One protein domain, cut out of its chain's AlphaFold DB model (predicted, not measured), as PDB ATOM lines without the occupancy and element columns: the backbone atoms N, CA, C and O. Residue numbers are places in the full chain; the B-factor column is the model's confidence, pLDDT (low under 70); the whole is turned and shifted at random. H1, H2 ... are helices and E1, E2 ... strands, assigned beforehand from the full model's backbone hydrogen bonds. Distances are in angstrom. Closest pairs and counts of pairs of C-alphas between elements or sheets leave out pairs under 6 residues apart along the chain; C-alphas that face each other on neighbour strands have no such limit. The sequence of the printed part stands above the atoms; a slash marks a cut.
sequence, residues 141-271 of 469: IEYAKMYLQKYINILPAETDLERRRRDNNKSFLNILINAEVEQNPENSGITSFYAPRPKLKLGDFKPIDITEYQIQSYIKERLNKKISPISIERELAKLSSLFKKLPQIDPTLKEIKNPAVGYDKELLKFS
ATOM      1  N   ILE A 141     150.982 115.975 172.755       94.88
ATOM      2  CA  ILE A 141     150.236 117.137 172.265       94.88
ATOM      3  C   ILE A 141     150.979 117.909 171.165       94.88
ATOM      4  O   ILE A 141     150.339 118.348 170.207       94.88
ATOM      5  N   GLU A 142     152.305 118.054 171.249       93.75
ATOM      6  CA  GLU A 142     153.081 118.751 170.217       93.75
ATOM      7  C   GLU A 142     153.183 117.900 168.950       93.75
ATOM      8  O   GLU A 142     152.906 118.388 167.852       93.75
ATOM      9  N   TYR A 143     153.422 116.596 169.091       93.44
ATOM     10  CA  TYR A 143     153.399 115.669 167.961       93.44
ATOM     11  C   TYR A 143     152.036 115.618 167.265       93.44
ATOM     12  O   TYR A 143     151.960 115.554 166.037       93.44
ATOM     13  N   ALA A 144     150.941 115.699 168.019       94.12
ATOM     14  CA  ALA A 144     149.606 115.757 167.446       94.12
ATOM     15  C   ALA A 144     149.369 117.056 166.655       94.12
ATOM     16  O   ALA A 144     148.739 117.019 165.595       94.12
ATOM     17  N   LYS A 145     149.909 118.199 167.106       94.12
ATOM     18  CA  LYS A 145     149.879 119.454 166.333       94.12
ATOM     19  C   LYS A 145     150.692 119.337 165.045       94.12
ATOM     20  O   LYS A 145     150.193 119.717 163.985       94.12
ATOM     21  N   MET A 146     151.894 118.764 165.113       93.25
ATOM     22  CA  MET A 146     152.732 118.517 163.933       93.25
ATOM     23  C   MET A 146     152.027 117.583 162.942       93.25
ATOM     24  O   MET A 146     151.985 117.861 161.743       93.25
ATOM     25  N   TYR A 147     151.388 116.521 163.437       94.06
ATOM     26  CA  TYR A 147     150.579 115.610 162.630       94.06
ATOM     27  C   TYR A 147     149.413 116.332 161.944       94.06
ATOM     28  O   TYR A 147     149.184 116.151 160.746       94.06
ATOM     29  N   LEU A 148     148.692 117.187 162.677       93.31
ATOM     30  CA  LEU A 148     147.610 117.992 162.115       93.31
ATOM     31  C   LEU A 148     148.108 118.900 160.992       93.31
ATOM     32  O   LEU A 148     147.485 118.948 159.932       93.31
ATOM     33  N   GLN A 149     149.228 119.592 161.202       92.94
ATOM     34  CA  GLN A 149     149.809 120.492 160.211       92.94
ATOM     35  C   GLN A 149     150.286 119.742 158.963       92.94
ATOM     36  O   GLN A 149     149.974 120.169 157.856       92.94
ATOM     37  N   LYS A 150     150.981 118.613 159.138       93.38
ATOM     38  CA  LYS A 150     151.610 117.861 158.045       93.38
ATOM     39  C   LYS A 150     150.635 116.997 157.245       93.38
ATOM     40  O   LYS A 150     150.849 116.821 156.055       93.38
ATOM     41  N   TYR A 151     149.584 116.454 157.867       91.62
ATOM     42  CA  TYR A 151     148.730 115.443 157.222       91.62
ATOM     43  C   TYR A 151     147.249 115.807 157.118       91.62
ATOM     44  O   TYR A 151     146.565 115.273 156.249       91.62
ATOM     45  N   ILE A 152     146.716 116.664 157.996       90.56
ATOM     46  CA  ILE A 152     145.265 116.918 158.065       90.56
ATOM     47  C   ILE A 152     144.899 118.285 157.490       90.56
ATOM     48  O   ILE A 152     143.933 118.395 156.736       90.56
ATOM     49  N   ASN A 153     145.658 119.326 157.823       89.88
ATOM     50  CA  ASN A 153     145.384 120.691 157.379       89.88
ATOM     51  C   ASN A 153     145.635 120.891 155.879       89.88
ATOM     52  O   ASN A 153     145.006 121.766 155.294       89.88
ATOM     53  N   ILE A 154     146.490 120.060 155.274       89.75
ATOM     54  CA  ILE A 154     146.821 120.097 153.841       89.75
ATOM     55  C   ILE A 154     145.808 119.378 152.940       89.75
ATOM     56  O   ILE A 154     145.852 119.543 151.729       89.75
ATOM     57  N   LEU A 155     144.917 118.552 153.505       87.06
ATOM     58  CA  LEU A 155     143.870 117.874 152.725       87.06
ATOM     59  C   LEU A 155     142.980 118.922 152.044       87.06
ATOM     60  O   LEU A 155     142.864 119.998 152.607       87.06
ATOM     61  N   PRO A 156     142.301 118.656 150.919       85.44
ATOM     62  CA  PRO A 156     141.351 119.611 150.338       85.44
ATOM     63  C   PRO A 156     140.187 119.927 151.300       85.44
ATOM     64  O   PRO A 156     139.929 119.188 152.256       85.44
ATOM     65  N   ALA A 157     139.526 121.068 151.094       85.31
ATOM     66  CA  ALA A 157     138.322 121.494 151.825       85.31
ATOM     67  C   ALA A 157     137.430 122.402 150.978       85.31
ATOM     68  O   ALA A 157     136.825 123.358 151.477       85.31
ATOM     69  N   GLU A 158     137.377 122.120 149.688       83.75
ATOM     70  CA  GLU A 158     136.527 122.860 148.766       83.75
ATOM     71  C   GLU A 158     135.072 122.480 149.028       83.75
ATOM     72  O   GLU A 158     134.219 123.347 149.206       83.75
ATOM     73  N   THR A 159     134.822 121.181 149.209       80.50
ATOM     74  CA  THR A 159     133.486 120.648 149.474       80.50
ATOM     75  C   THR A 159     133.145 120.601 150.969       80.50
ATOM     76  O   THR A 159     134.001 120.409 151.843       80.50
ATOM     77  N   ASP A 160     131.850 120.682 151.287       76.56
ATOM     78  CA  ASP A 160     131.330 120.527 152.655       76.56
ATOM     79  C   ASP A 160     131.725 119.179 153.292       76.56
ATOM     80  O   ASP A 160     131.972 119.083 154.501       76.56
ATOM     81  N   LEU A 161     131.803 118.115 152.485       77.50
ATOM     82  CA  LEU A 161     132.190 116.779 152.943       77.50
ATOM     83  C   LEU A 161     133.657 116.716 153.367       77.50
ATOM     84  O   LEU A 161     133.976 116.109 154.395       77.50
ATOM     85  N   GLU A 162     134.540 117.348 152.603       83.44
ATOM     86  CA  GLU A 162     135.965 117.429 152.913       83.44
ATOM     87  C   GLU A 162     136.224 118.255 154.170       83.44
ATOM     88  O   GLU A 162     136.926 117.785 155.071       83.44
ATOM     89  N   ARG A 163     135.575 119.426 154.290       85.62
ATOM     90  CA  ARG A 163     135.606 120.255 155.508       85.62
ATOM     91  C   ARG A 163     135.220 119.436 156.731       85.62
ATOM     92  O   ARG A 163     135.998 119.315 157.675       85.62
ATOM     93  N   ARG A 164     134.080 118.743 156.660       82.81
ATOM     94  CA  ARG A 164     133.600 117.882 157.747       82.81
ATOM     95  C   ARG A 164     134.577 116.758 158.082       82.81
ATOM     96  O   ARG A 164     134.781 116.448 159.255       82.81
ATOM     97  N   ARG A 165     135.169 116.102 157.080       84.69
ATOM     98  CA  ARG A 165     136.162 115.041 157.308       84.69
ATOM     99  C   ARG A 165     137.379 115.591 158.052       84.69
ATOM    100  O   ARG A 165     137.843 114.948 158.996       84.69
ATOM    101  N   ARG A 166     137.867 116.768 157.650       88.44
ATOM    102  CA  ARG A 166     138.985 117.463 158.295       88.44
ATOM    103  C   ARG A 166     138.651 117.836 159.742       88.44
ATOM    104  O   ARG A 166     139.427 117.511 160.640       88.44
ATOM    105  N   ASP A 167     137.490 118.435 159.979       88.75
ATOM    106  CA  ASP A 167     137.062 118.877 161.311       88.75
ATOM    107  C   ASP A 167     136.803 117.703 162.257       88.75
ATOM    108  O   ASP A 167     137.214 117.740 163.416       88.75
ATOM    109  N   ASN A 168     136.229 116.607 161.754       88.50
ATOM    110  CA  ASN A 168     136.089 115.373 162.524       88.50
ATOM    111  C   ASN A 168     137.456 114.841 162.974       88.50
ATOM    112  O   ASN A 168     137.614 114.488 164.139       88.50
ATOM    113  N   ASN A 169     138.456 114.798 162.083       88.25
ATOM    114  CA  ASN A 169     139.804 114.351 162.449       88.25
ATOM    115  C   ASN A 169     140.416 115.234 163.549       88.25
ATOM    116  O   ASN A 169     140.999 114.703 164.492       88.25
ATOM    117  N   LYS A 170     140.248 116.560 163.460       91.12
ATOM    118  CA  LYS A 170     140.690 117.504 164.501       91.12
ATOM    119  C   LYS A 170     139.978 117.259 165.831       91.12
ATOM    120  O   LYS A 170     140.629 117.188 166.866       91.12
ATOM    121  N   SER A 171     138.656 117.095 165.796       92.25
ATOM    122  CA  SER A 171     137.838 116.847 166.985       92.25
ATOM    123  C   SER A 171     138.243 115.553 167.697       92.25
ATOM    124  O   SER A 171     138.495 115.573 168.899       92.25
ATOM    125  N   PHE A 172     138.425 114.451 166.957       91.75
ATOM    126  CA  PHE A 172     138.886 113.183 167.534       91.75
ATOM    127  C   PHE A 172     140.262 113.300 168.196       91.75
ATOM    128  O   PHE A 172     140.453 112.782 169.293       91.75
ATOM    129  N   LEU A 173     141.211 114.005 167.572       92.25
ATOM    130  CA  LEU A 173     142.526 114.233 168.176       92.25
ATOM    131  C   LEU A 173     142.429 115.084 169.445       92.25
ATOM    132  O   LEU A 173     143.055 114.753 170.445       92.25
ATOM    133  N   ASN A 174     141.596 116.124 169.451       93.38
ATOM    134  CA  ASN A 174     141.375 116.937 170.648       93.38
ATOM    135  C   ASN A 174     140.741 116.136 171.792       93.38
ATOM    136  O   ASN A 174     141.111 116.341 172.947       93.38
ATOM    137  N   ILE A 175     139.810 115.230 171.480       93.38
ATOM    138  CA  ILE A 175     139.219 114.306 172.455       93.38
ATOM    139  C   ILE A 175     140.303 113.411 173.058       93.38
ATOM    140  O   ILE A 175     140.390 113.319 174.279       93.38
ATOM    141  N   LEU A 176     141.142 112.800 172.216       93.12
ATOM    142  CA  LEU A 176     142.226 111.915 172.647       93.12
ATOM    143  C   LEU A 176     143.215 112.640 173.565       93.12
ATOM    144  O   LEU A 176     143.461 112.190 174.674       93.12
ATOM    145  N   ILE A 177     143.734 113.787 173.127       93.56
ATOM    146  CA  ILE A 177     144.760 114.563 173.846       93.56
ATOM    147  C   ILE A 177     144.258 115.031 175.215       93.56
ATOM    148  O   ILE A 177     145.035 115.084 176.162       93.56
ATOM    149  N   ASN A 178     142.975 115.378 175.336       94.25
ATOM    150  CA  ASN A 178     142.407 115.880 176.590       94.25
ATOM    151  C   ASN A 178     141.803 114.793 177.483       94.25
ATOM    152  O   ASN A 178     141.315 115.121 178.564       94.25
ATOM    153  N   ALA A 179     141.789 113.533 177.050       93.25
ATOM    154  CA  ALA A 179     141.282 112.453 177.876       93.25
ATOM    155  C   ALA A 179     142.236 112.178 179.037       93.25
ATOM    156  O   ALA A 179     143.444 112.069 178.848       93.25
ATOM    157  N   GLU A 180     141.675 112.064 180.232       93.38
ATOM    158  CA  GLU A 180     142.408 111.712 181.442       93.38
ATOM    159  C   GLU A 180     142.644 110.204 181.480       93.38
ATOM    160  O   GLU A 180     141.711 109.424 181.286       93.38
ATOM    161  N   VAL A 181     143.892 109.815 181.709       92.50
ATOM    162  CA  VAL A 181     144.349 108.432 181.826       92.50
ATOM    163  C   VAL A 181     145.257 108.301 183.040       92.50
ATOM    164  O   VAL A 181     145.904 109.260 183.466       92.50
ATOM    165  N   GLU A 182     145.294 107.111 183.618       89.88
ATOM    166  CA  GLU A 182     146.154 106.821 184.760       89.88
ATOM    167  C   GLU A 182     147.634 106.809 184.361       89.88
ATOM    168  O   GLU A 182     148.022 106.314 183.295       89.88
ATOM    169  N   GLN A 183     148.472 107.343 185.249       85.56
ATOM    170  CA  GLN A 183     149.921 107.249 185.113       85.56
ATOM    171  C   GLN A 183     150.415 105.806 185.291       85.56
ATOM    172  O   GLN A 183     149.746 104.962 185.899       85.56
ATOM    173  N   ASN A 184     151.602 105.533 184.741       79.25
ATOM    174  CA  ASN A 184     152.301 104.274 184.985       79.25
ATOM    175  C   ASN A 184     152.583 104.119 186.490       79.25
ATOM    176  O   ASN A 184     152.843 105.118 187.162       79.25
ATOM    177  N   PRO A 185     152.526 102.894 187.035       73.06
ATOM    178  CA  PRO A 185     152.871 102.662 188.430       73.06
ATOM    179  C   PRO A 185     154.342 103.025 188.677       73.06
ATOM    180  O   PRO A 185     155.229 102.454 188.049       73.06
ATOM    181  N   GLU A 186     154.590 103.962 189.597       67.19
ATOM    182  CA  GLU A 186     155.949 104.388 189.978       67.19
ATOM    183  C   GLU A 186     156.700 103.300 190.762       67.19
ATOM    184  O   GLU A 186     157.917 103.183 190.653       67.19
ATOM    185  N   ASN A 187     155.968 102.470 191.520       68.12
ATOM    186  CA  ASN A 187     156.524 101.449 192.407       68.12
ATOM    187  C   ASN A 187     156.115 100.032 191.974       68.12
ATOM    188  O   ASN A 187     154.945  99.752 191.692       68.12
ATOM    189  N   SER A 188     157.075  99.111 191.992       65.38
ATOM    190  CA  SER A 188     156.866  97.676 191.787       65.38
ATOM    191  C   SER A 188     156.378  96.992 193.070       65.38
ATOM    192  O   SER A 188     156.975  97.177 194.128       65.38
ATOM    193  N   GLY A 189     155.317  96.181 192.984       71.69
ATOM    194  CA  GLY A 189     154.791  95.392 194.107       71.69
ATOM    195  C   GLY A 189     153.262  95.364 194.178       71.69
ATOM    196  O   GLY A 189     152.579  96.100 193.474       71.69
ATOM    197  N   ILE A 190     152.708  94.514 195.048       73.38
ATOM    198  CA  ILE A 190     151.252  94.302 195.152       73.38
ATOM    199  C   ILE A 190     150.516  95.571 195.626       73.38
ATOM    200  O   ILE A 190     149.400  95.863 195.200       73.38
ATOM    201  N   THR A 191     151.157  96.376 196.472       71.50
ATOM    202  CA  THR A 191     150.581  97.608 197.028       71.50
ATOM    203  C   THR A 191     150.314  98.680 195.968       71.50
ATOM    204  O   THR A 191     149.382  99.471 196.126       71.50
ATOM    205  N   SER A 192     151.050  98.687 194.850       69.44
ATOM    206  CA  SER A 192     150.843  99.664 193.774       69.44
ATOM    207  C   SER A 192     149.590  99.395 192.935       69.44
ATOM    208  O   SER A 192     149.130 100.293 192.226       69.44
ATOM    209  N   PHE A 193     148.981  98.205 193.029       68.19
ATOM    210  CA  PHE A 193     147.683  97.921 192.402       68.19
ATOM    211  C   PHE A 193     146.509  98.573 193.139       68.19
ATOM    212  O   PHE A 193     145.508  98.890 192.503       68.19
ATOM    213  N   TYR A 194     146.635  98.795 194.451       73.00
ATOM    214  CA  TYR A 194     145.557  99.333 195.289       73.00
ATOM    215  C   TYR A 194     145.672 100.840 195.545       73.00
ATOM    216  O   TYR A 194     144.694 101.473 195.941       73.00
ATOM    217  N   ALA A 195     146.847 101.434 195.323       73.88
ATOM    218  CA  ALA A 195     147.041 102.866 195.502       73.88
ATOM    219  C   ALA A 195     146.273 103.675 194.432       73.88
ATOM    220  O   ALA A 195     146.362 103.350 193.243       73.88
ATOM    221  N   PRO A 196     145.550 104.748 194.814       73.44
ATOM    222  CA  PRO A 196     144.891 105.623 193.852       73.44
ATOM    223  C   PRO A 196     145.942 106.295 192.966       73.44
ATOM    224  O   PRO A 196     146.859 106.953 193.458       73.44
ATOM    225  N   ARG A 197     145.810 106.123 191.650       79.50
ATOM    226  CA  ARG A 197     146.783 106.641 190.685       79.50
ATOM    227  C   ARG A 197     146.381 108.038 190.224       79.50
ATOM    228  O   ARG A 197     145.209 108.253 189.895       79.50
ATOM    229  N   PRO A 198     147.319 108.997 190.169       85.00
ATOM    230  CA  PRO A 198     147.033 110.298 189.595       85.00
ATOM    231  C   PRO A 198     146.662 110.136 188.118       85.00
ATOM    232  O   PRO A 198     147.284 109.379 187.365       85.00
ATOM    233  N   LYS A 199     145.621 110.860 187.707       89.00
ATOM    234  CA  LYS A 199     145.198 110.938 186.312       89.00
ATOM    235  C   LYS A 199     145.867 112.133 185.652       89.00
ATOM    236  O   LYS A 199     145.854 113.235 186.194       89.00
ATOM    237  N   LEU A 200     146.421 111.916 184.469       91.25
ATOM    238  CA  LEU A 200     146.996 112.957 183.627       91.25
ATOM    239  C   LEU A 200     146.325 112.914 182.255       91.25
ATOM    240  O   LEU A 200     145.804 111.883 181.835       91.25
ATOM    241  N   LYS A 201     146.311 114.035 181.537       94.75
ATOM    242  CA  LYS A 201     145.815 114.038 180.162       94.75
ATOM    243  C   LYS A 201     146.751 113.235 179.272       94.75
ATOM    244  O   LYS A 201     147.957 113.446 179.311       94.75
ATOM    245  N   LEU A 202     146.196 112.396 178.403       94.19
ATOM    246  CA  LEU A 202     146.957 111.567 177.466       94.19
ATOM    247  C   LEU A 202     147.914 112.398 176.592       94.19
ATOM    248  O   LEU A 202     149.000 111.947 176.251       94.19
ATOM    249  N   GLY A 203     147.529 113.628 176.252       92.75
ATOM    250  CA  GLY A 203     148.357 114.564 175.499       92.75
ATOM    251  C   GLY A 203     149.608 115.057 176.222       92.75
ATOM    252  O   GLY A 203     150.544 115.480 175.547       92.75
ATOM    253  N   ASP A 204     149.621 115.017 177.553       91.56
ATOM    254  CA  ASP A 204     150.746 115.477 178.370       91.56
ATOM    255  C   ASP A 204     151.792 114.364 178.585       91.56
ATOM    256  O   ASP A 204     152.897 114.649 179.040       91.56
ATOM    257  N   PHE A 205     151.486 113.113 178.218       91.62
ATOM    258  CA  PHE A 205     152.457 112.014 178.232       91.62
ATOM    259  C   PHE A 205     153.445 112.136 177.073       91.62
ATOM    260  O   PHE A 205     153.091 112.576 175.973       91.62
ATOM    261  N   LYS A 206     154.676 111.665 177.285       91.69
ATOM    262  CA  LYS A 206     155.618 111.440 176.187       91.69
ATOM    263  C   LYS A 206     155.141 110.247 175.358       91.69
ATOM    264  O   LYS A 206     154.638 109.285 175.938       91.69
ATOM    265  N   PRO A 207     155.330 110.238 174.029       91.88
ATOM    266  CA  PRO A 207     154.914 109.106 173.203       91.88
ATOM    267  C   PRO A 207     155.464 107.753 173.673       91.88
ATOM    268  O   PRO A 207     154.754 106.758 173.579       91.88
ATOM    269  N   ILE A 208     156.695 107.728 174.194       89.88
ATOM    270  CA  ILE A 208     157.369 106.506 174.654       89.88
ATOM    271  C   ILE A 208     156.773 105.938 175.951       89.88
ATOM    272  O   ILE A 208     156.788 104.728 176.151       89.88
ATOM    273  N   ASP A 209     156.183 106.798 176.787       89.69
ATOM    274  CA  ASP A 209     155.584 106.417 178.071       89.69
ATOM    275  C   ASP A 209     154.146 105.902 177.911       89.69
ATOM    276  O   ASP A 209     153.558 105.366 178.856       89.69
ATOM    277  N   ILE A 210     153.554 106.077 176.723       91.94
ATOM    278  CA  ILE A 210     152.203 105.613 176.418       91.94
ATOM    279  C   ILE A 210     152.276 104.141 176.035       91.94
ATOM    280  O   ILE A 210     152.568 103.770 174.899       91.94
ATOM    281  N   THR A 211     151.950 103.298 177.004       91.69
ATOM    282  CA  THR A 211     151.895 101.849 176.843       91.69
ATOM    283  C   THR A 211     150.458 101.371 176.637       91.69
ATOM    284  O   THR A 211     149.494 102.144 176.653       91.69
ATOM    285  N   GLU A 212     150.289 100.062 176.459       90.88
ATOM    286  CA  GLU A 212     148.972  99.417 176.416       90.88
ATOM    287  C   GLU A 212     148.158  99.697 177.692       90.88
ATOM    288  O   GLU A 212     146.934  99.800 177.617       90.88
ATOM    289  N   TYR A 213     148.819  99.924 178.834       89.50
ATOM    290  CA  TYR A 213     148.165 100.284 180.092       89.50
ATOM    291  C   TYR A 213     147.387 101.604 179.989       89.50
ATOM    292  O   TYR A 213     146.202 101.652 180.329       89.50
ATOM    293  N   GLN A 214     148.006 102.664 179.454       91.94
ATOM    294  CA  GLN A 214     147.339 103.958 179.251       91.94
ATOM    295  C   GLN A 214     146.128 103.819 178.327       91.94
ATOM    296  O   GLN A 214     145.106 104.466 178.546       91.94
ATOM    297  N   ILE A 215     146.219 102.960 177.308       93.69
ATOM    298  CA  ILE A 215     145.111 102.711 176.381       93.69
ATOM    299  C   ILE A 215     143.968 101.964 177.069       93.69
ATOM    300  O   ILE A 215     142.808 102.315 176.875       93.69
ATOM    301  N   GLN A 216     144.263 100.980 177.917       91.88
ATOM    302  CA  GLN A 216     143.229 100.301 178.701       91.88
ATOM    303  C   GLN A 216     142.563 101.254 179.702       91.88
ATOM    304  O   GLN A 216     141.338 101.259 179.818       91.88
ATOM    305  N   SER A 217     143.349 102.096 180.383       91.62
ATOM    306  CA  SER A 217     142.833 103.149 181.269       91.62
ATOM    307  C   SER A 217     141.936 104.124 180.499       91.62
ATOM    308  O   SER A 217     140.808 104.379 180.918       91.62
ATOM    309  N   TYR A 218     142.366 104.563 179.310       93.44
ATOM    310  CA  TYR A 218     141.553 105.367 178.400       93.44
ATOM    311  C   TYR A 218     140.212 104.691 178.107       93.44
ATOM    312  O   TYR A 218     139.166 105.297 178.316       93.44
ATOM    313  N   ILE A 219     140.217 103.429 177.666       91.69
ATOM    314  CA  ILE A 219     138.990 102.691 177.339       91.69
ATOM    315  C   ILE A 219     138.043 102.652 178.543       91.69
ATOM    316  O   ILE A 219     136.876 103.016 178.399       91.69
ATOM    317  N   LYS A 220     138.545 102.288 179.731       89.69
ATOM    318  CA  LYS A 220     137.754 102.238 180.970       89.69
ATOM    319  C   LYS A 220     137.131 103.596 181.297       89.69
ATOM    320  O   LYS A 220     135.933 103.676 181.544       89.69
ATOM    321  N   GLU A 221     137.899 104.679 181.212       90.44
ATOM    322  CA  GLU A 221     137.401 106.036 181.459       90.44
ATOM    323  C   GLU A 221     136.342 106.478 180.436       90.44
ATOM    324  O   GLU A 221     135.353 107.122 180.796       90.44
ATOM    325  N   ARG A 222     136.504 106.127 179.153       90.50
ATOM    326  CA  ARG A 222     135.501 106.430 178.116       90.50
ATOM    327  C   ARG A 222     134.215 105.625 178.320       90.50
ATOM    328  O   ARG A 222     133.130 106.189 178.175       90.50
ATOM    329  N   LEU A 223     134.325 104.351 178.697       89.00
ATOM    330  CA  LEU A 223     133.179 103.502 179.036       89.00
ATOM    331  C   LEU A 223     132.450 104.016 180.286       89.00
ATOM    332  O   LEU A 223     131.226 104.131 180.266       89.00
ATOM    333  N   ASN A 224     133.182 104.444 181.320       88.75
ATOM    334  CA  ASN A 224     132.613 105.079 182.518       88.75
ATOM    335  C   ASN A 224     131.830 106.359 182.175       88.75
ATOM    336  O   ASN A 224     130.804 106.655 182.786       88.75
ATOM    337  N   LYS A 225     132.260 107.093 181.140       89.06
ATOM    338  CA  LYS A 225     131.545 108.254 180.577       89.06
ATOM    339  C   LYS A 225     130.364 107.875 179.663       89.06
ATOM    340  O   LYS A 225     129.814 108.754 179.003       89.06
ATOM    341  N   LYS A 226     129.957 106.600 179.624       87.12
ATOM    342  CA  LYS A 226     128.849 106.055 178.812       87.12
ATOM    343  C   LYS A 226     129.017 106.274 177.305       87.12
ATOM    344  O   LYS A 226     128.045 106.451 176.570       87.12
ATOM    345  N   ILE A 227     130.258 106.282 176.829       87.25
ATOM    346  CA  ILE A 227     130.563 106.416 175.403       87.25
ATOM    347  C   ILE A 227     130.485 105.039 174.753       87.25
ATOM    348  O   ILE A 227     130.981 104.059 175.299       87.25
ATOM    349  N   SER A 228     129.866 104.958 173.573       84.06
ATOM    350  CA  SER A 228     129.677 103.671 172.904       84.06
ATOM    351  C   SER A 228     131.012 103.042 172.475       84.06
ATOM    352  O   SER A 228     131.870 103.764 171.950       84.06
ATOM    353  N   PRO A 229     131.173 101.707 172.588       85.25
ATOM    354  CA  PRO A 229     132.412 101.013 172.223       85.25
ATOM    355  C   PRO A 229     132.893 101.340 170.806       85.25
ATOM    356  O   PRO A 229     134.056 101.666 170.595       85.25
ATOM    357  N   ILE A 230     131.974 101.405 169.838       83.50
ATOM    358  CA  ILE A 230     132.307 101.739 168.444       83.50
ATOM    359  C   ILE A 230     132.857 103.163 168.264       83.50
ATOM    360  O   ILE A 230     133.577 103.447 167.305       83.50
ATOM    361  N   SER A 231     132.494 104.097 169.146       87.06
ATOM    362  CA  SER A 231     133.055 105.450 169.131       87.06
ATOM    363  C   SER A 231     134.473 105.443 169.695       87.06
ATOM    364  O   SER A 231     135.352 106.077 169.114       87.06
ATOM    365  N   ILE A 232     134.708 104.655 170.748       90.12
ATOM    366  CA  ILE A 232     136.032 104.443 171.341       90.12
ATOM    367  C   ILE A 232     136.969 103.781 170.322       90.12
ATOM    368  O   ILE A 232     138.069 104.274 170.097       90.12
ATOM    369  N   GLU A 233     136.524 102.749 169.602       88.56
ATOM    370  CA  GLU A 233     137.312 102.122 168.527       88.56
ATOM    371  C   GLU A 233     137.735 103.126 167.448       88.56
ATOM    372  O   GLU A 233     138.865 103.091 166.956       88.56
ATOM    373  N   ARG A 234     136.846 104.056 167.077       88.31
ATOM    374  CA  ARG A 234     137.163 105.107 166.099       88.31
ATOM    375  C   ARG A 234     138.195 106.090 166.632       88.31
ATOM    376  O   ARG A 234     139.056 106.511 165.861       88.31
ATOM    377  N   GLU A 235     138.114 106.451 167.909       92.56
ATOM    378  CA  GLU A 235     139.122 107.269 168.591       92.56
ATOM    379  C   GLU A 235     140.480 106.547 168.580       92.56
ATOM    380  O   GLU A 235     141.466 107.093 168.082       92.56
ATOM    381  N   LEU A 236     140.521 105.278 168.992       92.88
ATOM    382  CA  LEU A 236     141.741 104.463 168.994       92.88
ATOM    383  C   LEU A 236     142.322 104.255 167.591       92.88
ATOM    384  O   LEU A 236     143.538 104.281 167.420       92.88
ATOM    385  N   ALA A 237     141.490 104.136 166.555       92.31
ATOM    386  CA  ALA A 237     141.964 104.069 165.174       92.31
ATOM    387  C   ALA A 237     142.697 105.357 164.745       92.31
ATOM    388  O   ALA A 237     143.665 105.298 163.979       92.31
ATOM    389  N   LYS A 238     142.276 106.529 165.245       92.62
ATOM    390  CA  LYS A 238     142.978 107.801 165.001       92.62
ATOM    391  C   LYS A 238     144.287 107.874 165.763       92.62
ATOM    392  O   LYS A 238     145.289 108.265 165.169       92.62
ATOM    393  N   LEU A 239     144.293 107.426 167.013       94.12
ATOM    394  CA  LEU A 239     145.518 107.311 167.795       94.12
ATOM    395  C   LEU A 239     146.519 106.363 167.118       94.12
ATOM    396  O   LEU A 239     147.675 106.719 166.918       94.12
ATOM    397  N   SER A 240     146.053 105.208 166.641       94.44
ATOM    398  CA  SER A 240     146.875 104.260 165.891       94.44
ATOM    399  C   SER A 240     147.472 104.897 164.633       94.44
ATOM    400  O   SER A 240     148.656 104.711 164.351       94.44
ATOM    401  N   SER A 241     146.689 105.691 163.892       93.50
ATOM    402  CA  SER A 241     147.199 106.423 162.728       93.50
ATOM    403  C   SER A 241     148.228 107.494 163.091       93.50
ATOM    404  O   SER A 241     149.124 107.725 162.281       93.50
ATOM    405  N   LEU A 242     148.095 108.155 164.244       94.19
ATOM    406  CA  LEU A 242     149.075 109.119 164.743       94.19
ATOM    407  C   LEU A 242     150.402 108.410 165.034       94.19
ATOM    408  O   LEU A 242     151.412 108.770 164.439       94.19
ATOM    409  N   PHE A 243     150.382 107.342 165.839       94.19
ATOM    410  CA  PHE A 243     151.581 106.574 166.206       94.19
ATOM    411  C   PHE A 243     152.308 105.980 164.992       94.19
ATOM    412  O   PHE A 243     153.527 106.054 164.915       94.19
ATOM    413  N   LYS A 244     151.577 105.500 163.975       93.88
ATOM    414  CA  LYS A 244     152.177 105.042 162.703       93.88
ATOM    415  C   LYS A 244     152.935 106.139 161.945       93.88
ATOM    416  O   LYS A 244     153.771 105.830 161.100       93.88
ATOM    417  N   LYS A 245     152.598 107.411 162.172       93.94
ATOM    418  CA  LYS A 245     153.200 108.564 161.492       93.94
ATOM    419  C   LYS A 245     154.236 109.295 162.342       93.94
ATOM    420  O   LYS A 245     154.978 110.084 161.767       93.94
ATOM    421  N   LEU A 246     154.347 109.003 163.641       93.44
ATOM    422  CA  LEU A 246     155.366 109.600 164.512       93.44
ATOM    423  C   LEU A 246     156.798 109.404 163.986       93.44
ATOM    424  O   LEU A 246     157.478 110.419 163.867       93.44
ATOM    425  N   PRO A 247     157.223 108.210 163.517       92.62
ATOM    426  CA  PRO A 247     158.559 108.032 162.934       92.62
ATOM    427  C   PRO A 247     158.855 108.928 161.720       92.62
ATOM    428  O   PRO A 247     160.005 109.199 161.399       92.62
ATOM    429  N   GLN A 248     157.813 109.373 161.003       91.69
ATOM    430  CA  GLN A 248     157.935 110.268 159.842       91.69
ATOM    431  C   GLN A 248     157.952 111.753 160.234       91.69
ATOM    432  O   GLN A 248     158.219 112.617 159.392       91.69
ATOM    433  N   ILE A 249     157.548 112.067 161.464       90.50
ATOM    434  CA  ILE A 249     157.584 113.413 162.039       90.50
ATOM    435  C   ILE A 249     158.909 113.595 162.779       90.50
ATOM    436  O   ILE A 249     159.544 114.630 162.616       90.50
ATOM    437  N   ASP A 250     159.324 112.574 163.526       89.69
ATOM    438  CA  ASP A 250     160.527 112.558 164.342       89.69
ATOM    439  C   ASP A 250     161.246 111.203 164.199       89.69
ATOM    440  O   ASP A 250     160.755 110.183 164.697       89.69
ATOM    441  N   PRO A 251     162.401 111.174 163.506       88.50
ATOM    442  CA  PRO A 251     163.179 109.955 163.306       88.50
ATOM    443  C   PRO A 251     163.682 109.298 164.595       88.50
ATOM    444  O   PRO A 251     163.976 108.105 164.572       88.50
ATOM    445  N   THR A 252     163.773 110.027 165.715       88.19
ATOM    446  CA  THR A 252     164.195 109.445 167.004       88.19
ATOM    447  C   THR A 252     163.191 108.412 167.522       88.19
ATOM    448  O   THR A 252     163.558 107.491 168.245       88.19
ATOM    449  N   LEU A 253     161.933 108.495 167.074       87.75
ATOM    450  CA  LEU A 253     160.847 107.588 167.445       87.75
ATOM    451  C   LEU A 253     160.703 106.396 166.488       87.75
ATOM    452  O   LEU A 253     159.630 105.801 166.412       87.75
ATOM    453  N   LYS A 254     161.743 106.032 165.727       86.06
ATOM    454  CA  LYS A 254     161.671 104.973 164.700       86.06
ATOM    455  C   LYS A 254     161.178 103.622 165.234       86.06
ATOM    456  O   LYS A 254     160.441 102.935 164.533       86.06
ATOM    457  N   GLU A 255     161.554 103.270 166.458       86.50
ATOM    458  CA  GLU A 255     161.250 101.973 167.084       86.50
ATOM    459  C   GLU A 255     160.035 102.016 168.022       86.50
ATOM    460  O   GLU A 255     159.776 101.073 168.767       86.50
ATOM    461  N   ILE A 256     159.254 103.102 167.998       88.88
ATOM    462  CA  ILE A 256     158.106 103.241 168.891       88.88
ATOM    463  C   ILE A 256     157.029 102.188 168.589       88.88
ATOM    464  O   ILE A 256     156.476 102.107 167.486       88.88
ATOM    465  N   LYS A 257     156.678 101.386 169.600       90.38
ATOM    466  CA  LYS A 257     155.544 100.458 169.522       90.38
ATOM    467  C   LYS A 257     154.239 101.253 169.496       90.38
ATOM    468  O   LYS A 257     154.094 102.260 170.178       90.38
ATOM    469  N   ASN A 258     153.258 100.795 168.719       92.00
ATOM    470  CA  ASN A 258     151.937 101.418 168.672       92.00
ATOM    471  C   ASN A 258     151.020 100.836 169.768       92.00
ATOM    472  O   ASN A 258     150.511  99.723 169.592       92.00
ATOM    473  N   PRO A 259     150.745 101.572 170.859       90.88
ATOM    474  CA  PRO A 259     149.973 101.047 171.985       90.88
ATOM    475  C   PRO A 259     148.488 100.858 171.630       90.88
ATOM    476  O   PRO A 259     147.805 100.015 172.205       90.88
ATOM    477  N   ALA A 260     147.982 101.576 170.621       88.94
ATOM    478  CA  ALA A 260     146.591 101.497 170.173       88.94
ATOM    479  C   ALA A 260     146.277 100.246 169.325       88.94
ATOM    480  O   ALA A 260     145.171 100.127 168.802       88.94
ATOM    481  N   VAL A 261     147.236  99.329 169.150       87.38
ATOM    482  CA  VAL A 261     147.031  98.037 168.466       87.38
ATOM    483  C   VAL A 261     147.074  96.864 169.446       87.38
ATOM    484  O   VAL A 261     146.327  95.907 169.256       87.38
ATOM    485  N   GLY A 262     147.924  96.947 170.474       79.94
ATOM    486  CA  GLY A 262     148.183  95.858 171.421       79.94
ATOM    487  C   GLY A 262     147.268  95.817 172.646       79.94
ATOM    488  O   GLY A 262     147.433  94.943 173.485       79.94
ATOM    489  N   TYR A 263     146.316  96.743 172.781       85.06
ATOM    490  CA  TYR A 263     145.393  96.736 173.916       85.06
ATOM    491  C   TYR A 263     144.457  95.518 173.892       85.06
ATOM    492  O   TYR A 263     144.131  94.976 172.831       85.06
ATOM    493  N   ASP A 264     143.970  95.141 175.072       84.12
ATOM    494  CA  ASP A 264     142.999  94.068 175.218       84.12
ATOM    495  C   ASP A 264     141.649  94.448 174.581       84.12
ATOM    496  O   ASP A 264     140.899  95.296 175.076       84.12
ATOM    497  N   LYS A 265     141.341  93.807 173.450       82.44
ATOM    498  CA  LYS A 265     140.099  94.026 172.696       82.44
ATOM    499  C   LYS A 265     138.873  93.502 173.438       82.44
ATOM    500  O   LYS A 265     137.762  93.912 173.107       82.44
ATOM    501  N   GLU A 266     139.043  92.610 174.407       81.88
ATOM    502  CA  GLU A 266     137.942  92.060 175.195       81.88
ATOM    503  C   GLU A 266     137.254  93.132 176.043       81.88
ATOM    504  O   GLU A 266     136.032  93.103 176.190       81.88
ATOM    505  N   LEU A 267     137.984  94.175 176.451       79.94
ATOM    506  CA  LEU A 267     137.430  95.341 177.149       79.94
ATOM    507  C   LEU A 267     136.296  96.037 176.382       79.94
ATOM    508  O   LEU A 267     135.404  96.620 176.994       79.94
ATOM    509  N   LEU A 268     136.322  95.980 175.048       77.94
ATOM    510  CA  LEU A 268     135.290  96.562 174.184       77.94
ATOM    511  C   LEU A 268     134.200  95.553 173.798       77.94
ATOM    512  O   LEU A 268     133.144  95.958 173.316       77.94
ATOM    513  N   LYS A 269     134.446  94.252 174.007       68.88
ATOM    514  CA  LYS A 269     133.477  93.172 173.767       68.88
ATOM    515  C   LYS A 269     132.567  92.936 174.974       68.88
ATOM    516  O   LYS A 269     131.393  92.637 174.784       68.88
ATOM    517  N   PHE A 270     133.105  93.069 176.191       54.56
ATOM    518  CA  PHE A 270     132.428  92.736 177.453       54.56
ATOM    519  C   PHE A 270     131.928  93.947 178.244       54.56
ATOM    520  O   PHE A 270     131.539  93.811 179.406       54.56
ATOM    521  N   SER A 271     131.905  95.136 177.645       50.66
ATOM    522  CA  SER A 271     131.296  96.305 178.272       50.66
ATOM    523  C   SER A 271     129.769  96.192 178.239       50.66
ATOM    524  O   SER A 271     129.148  96.904 177.468       50.66
TER     525      SER A 271
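Overview. This is residues 141 to 271 of the 469 residues of the protein "Site-specific integrase" of Alcaligenaceae bacterium (UniProt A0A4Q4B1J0). Two helical hairpins at right angles make most of this model: H1 and H2 form a long one that reaches to one end of the longest axis, and H2 crosses under H5 of the shorter, loosely joined pair H4 and H5. Beside H4 lies a tiny two-stranded ribbon, E1 and E2, whose connecting loop with H3 reaches to the opposite end and sticks out with residues 187 to 192, while the short H7 and H8 pack on the H4 and H5 pair. The printed part has 131 residues, with eight named helices and two named strands in the order H1, H2, E1, H3, E2, H4, H5, H6, H7, H8; the sheet E1 - E2 is antiparallel and the class is mostly helix. The whole is compact, with a radius of gyration of the C-alphas of 15.8 A, yet elongated in outline, spanning 56 by 36 by 22 A.

Arrangement. Start with H1, residues 141 to 152, and H2, residues 160 to 178: this helical hairpin touches at a shallow tilt of 14 degrees, opposite ways, and its closest C-alphas, those of Ile 141 and Ile 177, are 6.3 A apart. Next look at E1, residues 180 to 182, and E2, residues 199 to 201, antiparallel neighbours with N 181 and O 200 at 2.8 A and N 200 and O 181 at 2.9 A, both within hydrogen-bond range. Between them in the chain is H3, residues 191 to 194, which touches no helix. Go on to H4, residues 212 to 224, where the C-alpha of Tyr 218 is 5.4 A from that of Val 181 in E1, the closest pair. H4 and H5, residues 229 to 243, form a helical hairpin that only just touches, with 3 pairs of C-alphas within 8 A, the closest being those of Ile 219 and Ile 232 at 6.9 A; they run opposite ways at a shallow tilt of 31 degrees. H5 touches H2 about perpendicular, at 87 degrees, where the C-alphas of Phe 172 and Glu 235 come closest, 6.0 A. H6, residues 246 to 249, touches H1, closest at the C-alphas of Tyr 143 and Leu 246, 7.3 A. H7, residues 259 to 262, touches H4 at Glu 212 and Pro 259, closest C-alphas 4.8 A apart, and H5 at Ser 240 and Ala 260, 5.1 A. H8, residues 266 to 269, touches H4, with the C-alphas of Ile 219 and Leu 267 closest at 7.5 A. In H1, H2, H4 and H5 every O i to N i+4 pair is within hydrogen-bond range; H3, H6, H7 and H8 are too short for such a pair.

Along the chain. Find C-alpha 141 at (150.236, 117.137, 172.265); from there H1 runs 15.0 A to C-alpha 152. H2 begins at C-alpha 160, at (131.330, 120.527, 152.655), and runs 26.8 A to C-alpha 178. E1 measures 7.0 A and E2 6.9 A, with H3 between them. H4 runs 18.4 A and H5 20.8 A. The last element, H8, ends at C-alpha 269, at (133.477, 93.172, 173.767).

Size, cuts and confidence. The C-alphas farthest apart are those of Glu 158 and Ile 190, 56.4 A. The printed part has no cut, and no link is long. Mean pLDDT of the printed part is 87.0; look for values under 70 at residues 186 to 188, 192 to 193 and 269 to 271.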